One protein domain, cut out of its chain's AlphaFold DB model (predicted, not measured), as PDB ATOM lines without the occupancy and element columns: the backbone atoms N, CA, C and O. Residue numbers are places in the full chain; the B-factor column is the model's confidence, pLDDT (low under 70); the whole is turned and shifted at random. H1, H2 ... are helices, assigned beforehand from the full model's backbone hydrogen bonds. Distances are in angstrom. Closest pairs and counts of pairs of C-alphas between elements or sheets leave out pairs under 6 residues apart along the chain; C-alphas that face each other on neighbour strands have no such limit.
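What this domain is: This is residues 15 to 107 of the 108 residues of an uncharacterized protein of Arthrobacter citreus (UniProt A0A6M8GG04). Two helical hairpins, the longer one of H1 and H2 and the shorter one of H4 and H5, meet crosswise, with H5 bridging from residues 27 to 34 of H1 to the start of H3. H3 is set apart from both H1 and H2, and a long loop of residues 52 to 65 spans from H2 to H3. The printed part has 93 residues with five named helices in the order H1, H2, H3, H4, H5 and no named strand; its class is all helix. The whole is compact, with a radius of gyration of the C-alphas of 12.1 A, and rounded, spanning 30 by 27 by 22 A.

Where its parts are: H1 holds residues 17 to 35 and is the longest helix, 26.9 A from C-alpha 17 at (-1.465, -33.577, 43.061) to C-alpha 35 at (-8.196, -26.321, 18.021). H2 holds residues 41 to 51 and is 15.5 A long. H3 holds residues 66 to 76 and is 15.3 A long, beginning at C-alpha 66 at (7.690, -23.457, 24.497). H4, residues 83 to 92, measures 14.2 A. H5, residues 97 to 104, measures 10.4 A and ends at C-alpha 104 at (7.454, -28.811, 21.370).

How they stand to each other: H5 is the hub, touching H1, H3 and H4. H4 and H5 form a helical hairpin, opposite ways at a shallow tilt of 23 degrees; their closest C-alphas, those of Cys 91 and Glu 97, are 4.5 A apart. H1 touches H5 with residues 27 to 34 alone, about perpendicular at 84 degrees, and the closest C-alphas, those of Ser 31 and Leu 99, are 5.7 A apart. H3 and H5 only just touch, with 3 pairs of C-alphas within 8 A; the closest are those of Phe 66 and Ile 103, 5.2 A apart, and the tilt is about perpendicular at 87 degrees. H1 and H2 form the other helical hairpin, opposite ways at a shallow tilt of 19 degrees, with the closest C-alphas those of Ser 33 and Tyr 41, 5.6 A apart. H3 and H4 are close but not clearly touching, with the C-alphas of Asn 70 and Thr 83 closest at 5.8 A. H1 and H3 are only just apart, at 8.5 A, and H2 is apart from H3, H4 and H5. In H1, H2, H3, H4 and H5 every O i to N i+4 pair is within hydrogen-bond range.

The domain as a whole: The two C-alphas farthest apart, those of Lys 37 and Asn 80, are 35.4 A apart. The printed part, residues 15 to 107, has no cut. The link from H2 to H3 is long, with 14 residues; the link from H3 to H4 is short, and those from H1 to H2 and from H4 to H5 are tight. The mean pLDDT of the printed part of this model is 92.8, and no printed residue is under 70.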
ATOM      1  N   PHE A  15       6.054 -33.488  41.820       92.88
ATOM      2  CA  PHE A  15       4.836 -32.705  41.616       92.88
ATOM      3  C   PHE A  15       3.840 -33.023  42.727       92.88
ATOM      4  O   PHE A  15       3.665 -34.180  43.119       92.88
ATOM      5  N   LYS A  16       3.141 -31.997  43.205       93.81
ATOM      6  CA  LYS A  16       1.954 -32.191  44.036       93.81
ATOM      7  C   LYS A  16       0.783 -32.598  43.150       93.81
ATOM      8  O   LYS A  16       0.759 -32.306  41.959       93.81
ATOM      9  N   GLU A  17      -0.224 -33.215  43.754       91.88
ATOM     10  CA  GLU A  17      -1.465 -33.577  43.061       91.88
ATOM     11  C   GLU A  17      -2.106 -32.360  42.366       91.88
ATOM     12  O   GLU A  17      -2.453 -32.440  41.192       91.88
ATOM     13  N   GLU A  18      -2.124 -31.206  43.040       93.88
ATOM     14  CA  GLU A  18      -2.612 -29.929  42.494       93.88
ATOM     15  C   GLU A  18      -1.817 -29.456  41.259       93.88
ATOM     16  O   GLU A  18      -2.395 -28.879  40.340       93.88
ATOM     17  N   ASP A  19      -0.507 -29.732  41.192       95.06
ATOM     18  CA  ASP A  19       0.331 -29.349  40.046       95.06
ATOM     19  C   ASP A  19      -0.013 -30.201  38.814       95.06
ATOM     20  O   ASP A  19      -0.026 -29.713  37.681       95.06
ATOM     21  N   ILE A  20      -0.302 -31.485  39.047       93.75
ATOM     22  CA  ILE A  20      -0.724 -32.438  38.015       93.75
ATOM     23  C   ILE A  20      -2.131 -32.087  37.518       93.75
ATOM     24  O   ILE A  20      -2.387 -32.125  36.311       93.75
ATOM     25  N   GLU A  21      -3.035 -31.719  38.424       95.25
ATOM     26  CA  GLU A  21      -4.376 -31.248  38.077       95.25
ATOM     27  C   GLU A  21      -4.294 -29.979  37.223       95.25
ATOM     28  O   GLU A  21      -4.777 -29.965  36.088       95.25
ATOM     29  N   PHE A  22      -3.568 -28.963  37.700       96.06
ATOM     30  CA  PHE A  22      -3.377 -27.710  36.976       96.06
ATOM     31  C   PHE A  22      -2.815 -27.924  35.578       96.06
ATOM     32  O   PHE A  22      -3.338 -27.361  34.617       96.06
ATOM     33  N   ILE A  23      -1.758 -28.724  35.426       95.81
ATOM     34  CA  ILE A  23      -1.122 -28.884  34.118       95.81
ATOM     35  C   ILE A  23      -2.012 -29.645  33.134       95.81
ATOM     36  O   ILE A  23      -2.017 -29.348  31.937       95.81
ATOM     37  N   THR A  24      -2.805 -30.591  33.633       94.81
ATOM     38  CA  THR A  24      -3.756 -31.352  32.821       94.81
ATOM     39  C   THR A  24      -4.906 -30.458  32.356       94.81
ATOM     40  O   THR A  24      -5.250 -30.459  31.166       94.81
ATOM     41  N   ASP A  25      -5.442 -29.628  33.249       95.69
ATOM     42  CA  ASP A  25      -6.494 -28.659  32.937       95.69
ATOM     43  C   ASP A  25      -5.990 -27.547  32.019       95.69
ATOM     44  O   ASP A  25      -6.648 -27.200  31.031       95.69
ATOM     45  N   PHE A  26      -4.779 -27.049  32.274       96.25
ATOM     46  CA  PHE A  26      -4.085 -26.100  31.415       96.25
ATOM     47  C   PHE A  26      -3.997 -26.648  29.987       96.25
ATOM     48  O   PHE A  26      -4.499 -26.020  29.052       96.25
ATOM     49  N   MET A  27      -3.426 -27.844  29.805       96.44
ATOM     50  CA  MET A  27      -3.266 -28.452  28.480       96.44
ATOM     51  C   MET A  27      -4.618 -28.677  27.796       96.44
ATOM     52  O   MET A  27      -4.772 -28.396  26.603       96.44
ATOM     53  N   THR A  28      -5.630 -29.100  28.553       94.81
ATOM     54  CA  THR A  28      -6.984 -29.330  28.041       94.81
ATOM     55  C   THR A  28      -7.628 -28.035  27.545       94.81
ATOM     56  O   THR A  28      -8.059 -27.959  26.387       94.81
ATOM     57  N   PHE A  29      -7.667 -26.983  28.364       94.06
ATOM     58  CA  PHE A  29      -8.301 -25.725  27.970       94.06
ATOM     59  C   PHE A  29      -7.531 -25.007  26.864       94.06
ATOM     60  O   PHE A  29      -8.143 -24.463  25.942       94.06
ATOM     61  N   MET A  30      -6.201 -25.055  26.888       94.62
ATOM     62  CA  MET A  30      -5.372 -24.474  25.831       94.62
ATOM     63  C   MET A  30      -5.577 -25.200  24.499       94.62
ATOM     64  O   MET A  30      -5.683 -24.558  23.451       94.62
ATOM     65  N   SER A  31      -5.751 -26.524  24.533       94.56
ATOM     66  CA  SER A  31      -6.073 -27.329  23.351       94.56
ATOM     67  C   SER A  31      -7.447 -26.948  22.796       94.56
ATOM     68  O   SER A  31      -7.598 -26.693  21.597       94.56
ATOM     69  N   MET A  32      -8.444 -26.788  23.675       92.12
ATOM     70  CA  MET A  32      -9.772 -26.297  23.298       92.12
ATOM     71  C   MET A  32      -9.740 -24.884  22.715       92.12
ATOM     72  O   MET A  32     -10.522 -24.594  21.810       92.12
ATOM     73  N   SER A  33      -8.872 -23.999  23.207       92.56
ATOM     74  CA  SER A  33      -8.748 -22.652  22.649       92.56
ATOM     75  C   SER A  33      -8.092 -22.652  21.272       92.56
ATOM     76  O   SER A  33      -8.532 -21.916  20.390       92.56
ATOM     77  N   LYS A  34      -7.062 -23.479  21.078       92.19
ATOM     78  CA  LYS A  34      -6.291 -23.523  19.834       92.19
ATOM     79  C   LYS A  34      -7.014 -24.264  18.709       92.19
ATOM     80  O   LYS A  34      -7.011 -23.801  17.571       92.19
ATOM     81  N   TYR A  35      -7.596 -25.422  19.014       91.88
ATOM     82  CA  TYR A  35      -8.196 -26.321  18.021       91.88
ATOM     83  C   TYR A  35      -9.726 -26.358  18.084       91.88
ATOM     84  O   TYR A  35     -10.386 -26.740  17.114       91.88
ATOM     85  N   GLY A  36     -10.318 -25.961  19.211       84.50
ATOM     86  CA  GLY A  36     -11.763 -25.842  19.355       84.50
ATOM     87  C   GLY A  36     -12.302 -24.552  18.734       84.50
ATOM     88  O   GLY A  36     -11.606 -23.563  18.545       84.50
ATOM     89  N   LYS A  37     -13.599 -24.541  18.407       71.44
ATOM     90  CA  LYS A  37     -14.220 -23.437  17.649       71.44
ATOM     91  C   LYS A  37     -14.775 -22.282  18.500       71.44
ATOM     92  O   LYS A  37     -15.438 -21.415  17.937       71.44
ATOM     93  N   ARG A  38     -14.644 -22.289  19.838       72.31
ATOM     94  CA  ARG A  38     -15.503 -21.434  20.699       72.31
ATOM     95  C   ARG A  38     -14.885 -20.807  21.950       72.31
ATOM     96  O   ARG A  38     -15.568 -19.998  22.575       72.31
ATOM     97  N   VAL A  39     -13.649 -21.132  22.328       84.62
ATOM     98  CA  VAL A  39     -13.042 -20.572  23.549       84.62
ATOM     99  C   VAL A  39     -11.855 -19.700  23.165       84.62
ATOM    100  O   VAL A  39     -10.912 -20.170  22.538       84.62
ATOM    101  N   SER A  40     -11.917 -18.409  23.494       90.06
ATOM    102  CA  SER A  40     -10.788 -17.511  23.265       90.06
ATOM    103  C   SER A  40      -9.690 -17.762  24.296       90.06
ATOM    104  O   SER A  40      -9.981 -18.072  25.452       90.06
ATOM    105  N   TYR A  41      -8.445 -17.556  23.877       90.62
ATOM    106  CA  TYR A  41      -7.254 -17.697  24.713       90.62
ATOM    107  C   TYR A  41      -7.385 -16.945  26.044       90.62
ATOM    108  O   TYR A  41      -7.261 -17.521  27.117       90.62
ATOM    109  N   GLU A  42      -7.774 -15.670  25.980       90.19
ATOM    110  CA  GLU A  42      -7.959 -14.821  27.160       90.19
ATOM    111  C   GLU A  42      -8.983 -15.392  28.158       90.19
ATOM    112  O   GLU A  42      -8.807 -15.275  29.369       90.19
ATOM    113  N   LYS A  43     -10.053 -16.037  27.668       91.00
ATOM    114  CA  LYS A  43     -11.052 -16.673  28.539       91.00
ATOM    115  C   LYS A  43     -10.497 -17.919  29.217       91.00
ATOM    116  O   LYS A  43     -10.866 -18.171  30.357       91.00
ATOM    117  N   VAL A  44      -9.638 -18.675  28.533       93.06
ATOM    118  CA  VAL A  44      -8.933 -19.815  29.133       93.06
ATOM    119  C   VAL A  44      -8.010 -19.339  30.241       93.06
ATOM    120  O   VAL A  44      -8.119 -19.841  31.353       93.06
ATOM    121  N   ILE A  45      -7.179 -18.328  29.975       93.56
ATOM    122  CA  ILE A  45      -6.256 -17.804  30.987       93.56
ATOM    123  C   ILE A  45      -7.015 -17.273  32.203       93.56
ATOM    124  O   ILE A  45      -6.710 -17.666  33.320       93.56
ATOM    125  N   LYS A  46      -8.065 -16.465  32.001       91.88
ATOM    126  CA  LYS A  46      -8.909 -15.973  33.105       91.88
ATOM    127  C   LYS A  46      -9.572 -17.094  33.904       91.88
ATOM    128  O   LYS A  46      -9.769 -16.943  35.103       91.88
ATOM    129  N   LYS A  47      -9.963 -18.183  33.239       93.00
ATOM    130  CA  LYS A  47     -10.554 -19.342  33.908       93.00
ATOM    131  C   LYS A  47      -9.516 -20.047  34.782       93.00
ATOM    132  O   LYS A  47      -9.767 -20.228  35.965       93.00
ATOM    133  N   LEU A  48      -8.362 -20.378  34.207       94.62
ATOM    134  CA  LEU A  48      -7.273 -21.055  34.910       94.62
ATOM    135  C   LEU A  48      -6.726 -20.221  36.072       94.62
ATOM    136  O   LEU A  48      -6.448 -20.772  37.123       94.62
ATOM    137  N   ASP A  49      -6.625 -18.901  35.916       92.81
ATOM    138  CA  ASP A  49      -6.197 -17.997  36.991       92.81
ATOM    139  C   ASP A  49      -7.216 -17.947  38.147       92.81
ATOM    140  O   ASP A  49      -6.851 -17.792  39.308       92.81
ATOM    141  N   GLY A  50      -8.506 -18.127  37.845       93.56
ATOM    142  CA  GLY A  50      -9.559 -18.228  38.856       93.56
ATOM    143  C   GLY A  50      -9.612 -19.584  39.567       93.56
ATOM    144  O   GLY A  50      -9.892 -19.624  40.763       93.56
ATOM    145  N   GLU A  51      -9.368 -20.680  38.844       94.88
ATOM    146  CA  GLU A  51      -9.355 -22.048  39.391       94.88
ATOM    147  C   GLU A  51      -8.053 -22.347  40.146       94.88
ATOM    148  O   GLU A  51      -8.087 -22.995  41.190       94.88
ATOM    149  N   PHE A  52      -6.931 -21.803  39.675       94.88
ATOM    150  CA  PHE A  52      -5.604 -22.037  40.233       94.88
ATOM    151  C   PHE A  52      -4.809 -20.732  40.447       94.88
ATOM    152  O   PHE A  52      -3.762 -20.511  39.824       94.88
ATOM    153  N   PRO A  53      -5.265 -19.852  41.358       92.50
ATOM    154  CA  PRO A  53      -4.655 -18.537  41.582       92.50
ATOM    155  C   PRO A  53      -3.196 -18.595  42.067       92.50
ATOM    156  O   PRO A  53      -2.481 -17.591  42.031       92.50
ATOM    157  N   GLN A  54      -2.723 -19.756  42.531       92.19
ATOM    158  CA  GLN A  54      -1.343 -19.964  42.963       92.19
ATOM    159  C   GLN A  54      -0.325 -19.989  41.809       92.19
ATOM    160  O   GLN A  54       0.829 -19.635  42.047       92.19
ATOM    161  N   TYR A  55      -0.729 -20.339  40.579       90.75
ATOM    162  CA  TYR A  55       0.193 -20.557  39.447       90.75
ATOM    163  C   TYR A  55       0.401 -19.329  38.537       90.75
ATOM    164  O   TYR A  55       0.947 -19.453  37.440       90.75
ATOM    165  N   LYS A  56      -0.013 -18.140  39.006       86.69
ATOM    166  CA  LYS A  56       0.284 -16.800  38.454       86.69
ATOM    167  C   LYS A  56       0.347 -16.750  36.924       86.69
ATOM    168  O   LYS A  56       1.428 -16.629  36.333       86.69
ATOM    169  N   LEU A  57      -0.818 -16.795  36.287       90.50
ATOM    170  CA  LEU A  57      -0.914 -16.674  34.840       90.50
ATOM    171  C   LEU A  57      -0.974 -15.204  34.404       90.50
ATOM    172  O   LEU A  57      -1.662 -14.373  34.989       90.50
ATOM    173  N   ASP A  58      -0.268 -14.891  33.326       86.19
ATOM    174  CA  ASP A  58      -0.225 -13.583  32.692       86.19
ATOM    175  C   ASP A  58      -0.909 -13.674  31.328       86.19
ATOM    176  O   ASP A  58      -0.402 -14.290  30.391       86.19
ATOM    177  N   ALA A  59      -2.071 -13.033  31.203       83.75
ATOM    178  CA  ALA A  59      -2.848 -13.025  29.965       83.75
ATOM    179  C   ALA A  59      -2.142 -12.329  28.785       83.75
ATOM    180  O   ALA A  59      -2.621 -12.433  27.655       83.75
ATOM    181  N   THR A  60      -1.036 -11.614  29.025       86.00
ATOM    182  CA  THR A  60      -0.212 -10.998  27.975       86.00
ATOM    183  C   THR A  60       0.832 -11.951  27.389       86.00
ATOM    184  O   THR A  60       1.350 -11.687  26.303       86.00
ATOM    185  N   LYS A  61       1.129 -13.066  28.072       87.75
ATOM    186  CA  LYS A  61       2.069 -14.088  27.600       87.75
ATOM    187  C   LYS A  61       1.387 -15.057  26.642       87.75
ATOM    188  O   LYS A  61       0.222 -15.392  26.815       87.75
ATOM    189  N   ASP A  62       2.138 -15.547  25.655       89.81
ATOM    190  CA  ASP A  62       1.698 -16.637  24.779       89.81
ATOM    191  C   ASP A  62       2.238 -17.982  25.274       89.81
ATOM    192  O   ASP A  62       3.276 -18.463  24.828       89.81
ATOM    193  N   TYR A  63       1.512 -18.616  26.188       90.44
ATOM    194  CA  TYR A  63       1.834 -19.952  26.691       90.44
ATOM    195  C   TYR A  63       1.686 -21.098  25.666       90.44
ATOM    196  O   TYR A  63       1.916 -22.250  26.025       90.44
ATOM    197  N   LEU A  64       1.310 -20.833  24.404       92.19
ATOM    198  CA  LEU A  64       1.434 -21.830  23.326       92.19
ATOM    199  C   LEU A  64       2.866 -21.907  22.768       92.19
ATOM    200  O   LEU A  64       3.157 -22.788  21.959       92.19
ATOM    201  N   ASN A  65       3.743 -20.990  23.179       94.50
ATOM    202  CA  ASN A  65       5.173 -21.011  22.906       94.50
ATOM    203  C   ASN A  65       5.926 -21.793  23.997       94.50
ATOM    204  O   ASN A  65       5.683 -21.595  25.189       94.50
ATOM    205  N   PHE A  66       6.893 -22.622  23.597       96.38
ATOM    206  CA  PHE A  66       7.690 -23.457  24.497       96.38
ATOM    207  C   PHE A  66       8.400 -22.651  25.583       96.38
ATOM    208  O   PHE A  66       8.354 -23.042  26.741       96.38
ATOM    209  N   SER A  67       9.017 -21.512  25.250       95.69
ATOM    210  CA  SER A  67       9.717 -20.672  26.229       95.69
ATOM    211  C   SER A  67       8.769 -20.188  27.322       95.69
ATOM    212  O   SER A  67       9.105 -20.263  28.501       95.69
ATOM    213  N   GLN A  68       7.573 -19.725  26.948       95.75
ATOM    214  CA  GLN A  68       6.586 -19.227  27.909       95.75
ATOM    215  C   GLN A  68       5.957 -20.361  28.723       95.75
ATOM    216  O   GLN A  68       5.734 -20.204  29.921       95.75
ATOM    217  N   PHE A  69       5.707 -21.516  28.102       96.25
ATOM    218  CA  PHE A  69       5.252 -22.711  28.809       96.25
ATOM    219  C   PHE A  69       6.313 -23.216  29.800       96.25
ATOM    220  O   PHE A  69       6.015 -23.442  30.965       96.25
ATOM    221  N   ASN A  70       7.577 -23.302  29.391       96.19
ATOM    222  CA  ASN A  70       8.694 -23.674  30.259       96.19
ATOM    223  C   ASN A  70       8.869 -22.688  31.425       96.19
ATOM    224  O   ASN A  70       9.050 -23.118  32.561       96.19
ATOM    225  N   GLU A  71       8.753 -21.377  31.186       95.19
ATOM    226  CA  GLU A  71       8.723 -20.384  32.269       95.19
ATOM    227  C   GLU A  71       7.553 -20.612  33.231       95.19
ATOM    228  O   GLU A  71       7.743 -20.533  34.444       95.19
ATOM    229  N   LEU A  72       6.352 -20.898  32.715       95.06
ATOM    230  CA  LEU A  72       5.183 -21.207  33.537       95.06
ATOM    231  C   LEU A  72       5.475 -22.388  34.464       95.06
ATOM    232  O   LEU A  72       5.309 -22.244  35.672       95.06
ATOM    233  N   ILE A  73       5.951 -23.509  33.917       95.19
ATOM    234  CA  ILE A  73       6.219 -24.720  34.700       95.19
ATOM    235  C   ILE A  73       7.331 -24.475  35.729       95.19
ATOM    236  O   ILE A  73       7.166 -24.807  36.904       95.19
ATOM    237  N   LYS A  74       8.443 -23.853  35.328       94.44
ATOM    238  CA  LYS A  74       9.592 -23.655  36.220       94.44
ATOM    239  C   LYS A  74       9.323 -22.676  37.355       94.44
ATOM    240  O   LYS A  74       9.813 -22.888  38.458       94.44
ATOM    241  N   ASN A  75       8.537 -21.631  37.106       93.25
ATOM    242  CA  ASN A  75       8.240 -20.622  38.124       93.25
ATOM    243  C   ASN A  75       7.178 -21.072  39.131       93.25
ATOM    244  O   ASN A  75       7.116 -20.518  40.227       93.25
ATOM    245  N   ASN A  76       6.320 -22.019  38.749       91.75
ATOM    246  CA  ASN A  76       5.103 -22.323  39.497       91.75
ATOM    247  C   ASN A  76       5.036 -23.756  40.028       91.75
ATOM    248  O   ASN A  76       4.331 -23.985  41.006       91.75
ATOM    249  N   ILE A  77       5.761 -24.696  39.417       92.25
ATOM    250  CA  ILE A  77       5.710 -26.115  39.782       92.25
ATOM    251  C   ILE A  77       7.078 -26.591  40.272       92.25
ATOM    252  O   ILE A  77       7.263 -26.854  41.458       92.25
ATOM    253  N   ASN A  78       8.056 -26.690  39.371       90.25
ATOM    254  CA  ASN A  78       9.387 -27.193  39.703       90.25
ATOM    255  C   ASN A  78      10.430 -26.595  38.753       90.25
ATOM    256  O   ASN A  78      10.394 -26.830  37.547       90.25
ATOM    257  N   GLU A  79      11.387 -25.841  39.294       91.75
ATOM    258  CA  GLU A  79      12.430 -25.155  38.516       91.75
ATOM    259  C   GLU A  79      13.382 -26.111  37.772       91.75
ATOM    260  O   GLU A  79      13.960 -25.747  36.742       91.75
ATOM    261  N   ASN A  80      13.520 -27.345  38.269       91.19
ATOM    262  CA  ASN A  80      14.467 -28.346  37.778       91.19
ATOM    263  C   ASN A  80      13.852 -29.331  36.777       91.19
ATOM    264  O   ASN A  80      14.547 -30.222  36.293       91.19
ATOM    265  N   ILE A  81      12.564 -29.190  36.468       92.62
ATOM    266  CA  ILE A  81      11.873 -30.101  35.560       92.62
ATOM    267  C   ILE A  81      12.365 -29.957  34.119       92.62
ATOM    268  O   ILE A  81      12.619 -28.852  33.622       92.62
ATOM    269  N   ASP A  82      12.435 -31.090  33.426       94.25
ATOM    270  CA  ASP A  82      12.553 -31.119  31.975       94.25
ATOM    271  C   ASP A  82      11.156 -30.966  31.354       94.25
ATOM    272  O   ASP A  82      10.358 -31.903  31.279       94.25
ATOM    273  N   THR A  83      10.835 -29.743  30.930       95.75
ATOM    274  CA  THR A  83       9.552 -29.435  30.289       95.75
ATOM    275  C   THR A  83       9.384 -30.138  28.936       95.75
ATOM    276  O   THR A  83       8.253 -30.417  28.539       95.75
ATOM    277  N   SER A  84      10.474 -30.467  28.237       95.88
ATOM    278  CA  SER A  84      10.394 -31.233  26.989       95.88
ATOM    279  C   SER A  84       9.959 -32.666  27.267       95.88
ATOM    280  O   SER A  84       9.038 -33.153  26.616       95.88
ATOM    281  N   GLU A  85      10.553 -33.320  28.271       95.19
ATOM    282  CA  GLU A  85      10.150 -34.670  28.695       95.19
ATOM    283  C   GLU A  85       8.684 -34.701  29.148       95.19
ATOM    284  O   GLU A  85       7.927 -35.581  28.742       95.19
ATOM    285  N   LEU A  86       8.246 -33.696  29.910       95.62
ATOM    286  CA  LEU A  86       6.840 -33.543  30.284       95.62
ATOM    287  C   LEU A  86       5.923 -33.505  29.046       95.62
ATOM    288  O   LEU A  86       4.938 -34.240  28.984       95.62
ATOM    289  N   LEU A  87       6.229 -32.676  28.043       96.44
ATOM    290  CA  LEU A  87       5.428 -32.601  26.815       96.44
ATOM    291  C   LEU A  87       5.492 -33.909  26.007       96.44
ATOM    292  O   LEU A  87       4.475 -34.337  25.460       96.44
ATOM    293  N   HIS A  88       6.641 -34.587  25.980       95.06
ATOM    294  CA  HIS A  88       6.762 -35.914  25.376       95.06
ATOM    295  C   HIS A  88       5.887 -36.955  26.082       95.06
ATOM    296  O   HIS A  88       5.275 -37.778  25.404       95.06
ATOM    297  N   ARG A  89       5.735 -36.897  27.411       94.00
ATOM    298  CA  ARG A  89       4.806 -37.768  28.158       94.00
ATOM    299  C   ARG A  89       3.360 -37.547  27.729       94.00
ATOM    300  O   ARG A  89       2.641 -38.532  27.560       94.00
ATOM    301  N   PHE A  90       2.950 -36.291  27.521       95.00
ATOM    302  CA  PHE A  90       1.634 -35.959  26.963       95.00
ATOM    303  C   PHE A  90       1.453 -36.571  25.565       95.00
ATOM    304  O   PHE A  90       0.452 -37.243  25.320       95.00
ATOM    305  N   CYS A  91       2.443 -36.416  24.678       94.31
ATOM    306  CA  CYS A  91       2.419 -37.016  23.342       94.31
ATOM    307  C   CYS A  91       2.316 -38.550  23.391       94.31
ATOM    308  O   CYS A  91       1.402 -39.122  22.805       94.31
ATOM    309  N   ASN A  92       3.208 -39.213  24.130       92.88
ATOM    310  CA  ASN A  92       3.309 -40.676  24.168       92.88
ATOM    311  C   ASN A  92       2.048 -41.343  24.737       92.88
ATOM    312  O   ASN A  92       1.714 -42.465  24.366       92.88
ATOM    313  N   GLN A  93       1.323 -40.646  25.613       92.69
ATOM    314  CA  GLN A  93       0.075 -41.135  26.208       92.69
ATOM    315  C   GLN A  93      -1.182 -40.632  25.485       92.69
ATOM    316  O   GLN A  93      -2.291 -40.853  25.967       92.69
ATOM    317  N   ASN A  94      -1.037 -39.990  24.319       92.44
ATOM    318  CA  ASN A  94      -2.132 -39.417  23.526       92.44
ATOM    319  C   ASN A  94      -2.979 -38.377  24.294       92.44
ATOM    320  O   ASN A  94      -4.159 -38.167  24.004       92.44
ATOM    321  N   LEU A  95      -2.382 -37.700  25.278       92.50
ATOM    322  CA  LEU A  95      -3.025 -36.663  26.082       92.50
ATOM    323  C   LEU A  95      -2.755 -35.304  25.442       92.50
ATOM    324  O   LEU A  95      -1.621 -34.836  25.427       92.50
ATOM    325  N   CYS A  96      -3.786 -34.655  24.895       94.31
ATOM    326  CA  CYS A  96      -3.634 -33.372  24.192       94.31
ATOM    327  C   CYS A  96      -2.480 -33.372  23.162       94.31
ATOM    328  O   CYS A  96      -1.860 -32.335  22.929       94.31
ATOM    329  N   GLU A  97      -2.204 -34.523  22.537       94.88
ATOM    330  CA  GLU A  97      -1.036 -34.759  21.676       94.88
ATOM    331  C   GLU A  97      -0.836 -33.673  20.601       94.88
ATOM    332  O   GLU A  97       0.295 -33.191  20.473       94.88
ATOM    333  N   PRO A  98      -1.875 -33.190  19.877       95.44
ATOM    334  CA  PRO A  98      -1.679 -32.124  18.894       95.44
ATOM    335  C   PRO A  98      -1.133 -30.834  19.512       95.44
ATOM    336  O   PRO A  98      -0.288 -30.173  18.911       95.44
ATOM    337  N   LEU A  99      -1.594 -30.484  20.719       96.38
ATOM    338  CA  LEU A  99      -1.120 -29.305  21.436       96.38
ATOM    339  C   LEU A  99       0.303 -29.514  21.952       96.38
ATOM    340  O   LEU A  99       1.144 -28.648  21.731       96.38
ATOM    341  N   ALA A 100       0.573 -30.637  22.618       96.81
ATOM    342  CA  ALA A 100       1.896 -30.927  23.168       96.81
ATOM    343  C   ALA A 100       2.965 -30.938  22.063       96.81
ATOM    344  O   ALA A 100       3.992 -30.270  22.182       96.81
ATOM    345  N   THR A 101       2.656 -31.581  20.934       96.62
ATOM    346  CA  THR A 101       3.495 -31.573  19.729       96.62
ATOM    347  C   THR A 101       3.690 -30.157  19.194       96.62
ATOM    348  O   THR A 101       4.809 -29.770  18.869       96.62
ATOM    349  N   TYR A 102       2.624 -29.352  19.120       96.62
ATOM    350  CA  TYR A 102       2.738 -27.964  18.677       96.62
ATOM    351  C   TYR A 102       3.674 -27.152  19.575       96.62
ATOM    352  O   TYR A 102       4.540 -26.459  19.052       96.62
ATOM    353  N   ILE A 103       3.524 -27.242  20.901       97.12
ATOM    354  CA  ILE A 103       4.377 -26.510  21.845       97.12
ATOM    355  C   ILE A 103       5.834 -26.960  21.671       97.12
ATOM    356  O   ILE A 103       6.700 -26.107  21.492       97.12
ATOM    357  N   LEU A 104       6.107 -28.270  21.611       96.44
ATOM    358  CA  LEU A 104       7.454 -28.811  21.370       96.44
ATOM    359  C   LEU A 104       8.103 -28.259  20.090       96.44
ATOM    360  O   LEU A 104       9.274 -27.884  20.111       96.44
ATOM    361  N   LEU A 105       7.354 -28.139  18.991       95.88
ATOM    362  CA  LEU A 105       7.860 -27.605  17.718       95.88
ATOM    363  C   LEU A 105       8.236 -26.114  17.769       95.88
ATOM    364  O   LEU A 105       8.876 -25.616  16.846       95.88
ATOM    365  N   THR A 106       7.852 -25.390  18.823       95.00
ATOM    366  CA  THR A 106       8.236 -23.980  19.012       95.00
ATOM    367  C   THR A 106       9.531 -23.794  19.812       95.00
ATOM    368  O   THR A 106       9.916 -22.654  20.056       95.00
ATOM    369  N   SER A 107      10.216 -24.878  20.196       87.19
ATOM    370  CA  SER A 107      11.433 -24.879  21.034       87.19
ATOM    371  C   SER A 107      12.739 -24.451  20.331       87.19
ATOM    372  O   SER A 107      13.813 -24.776  20.831       87.19
TER     373      SER A 107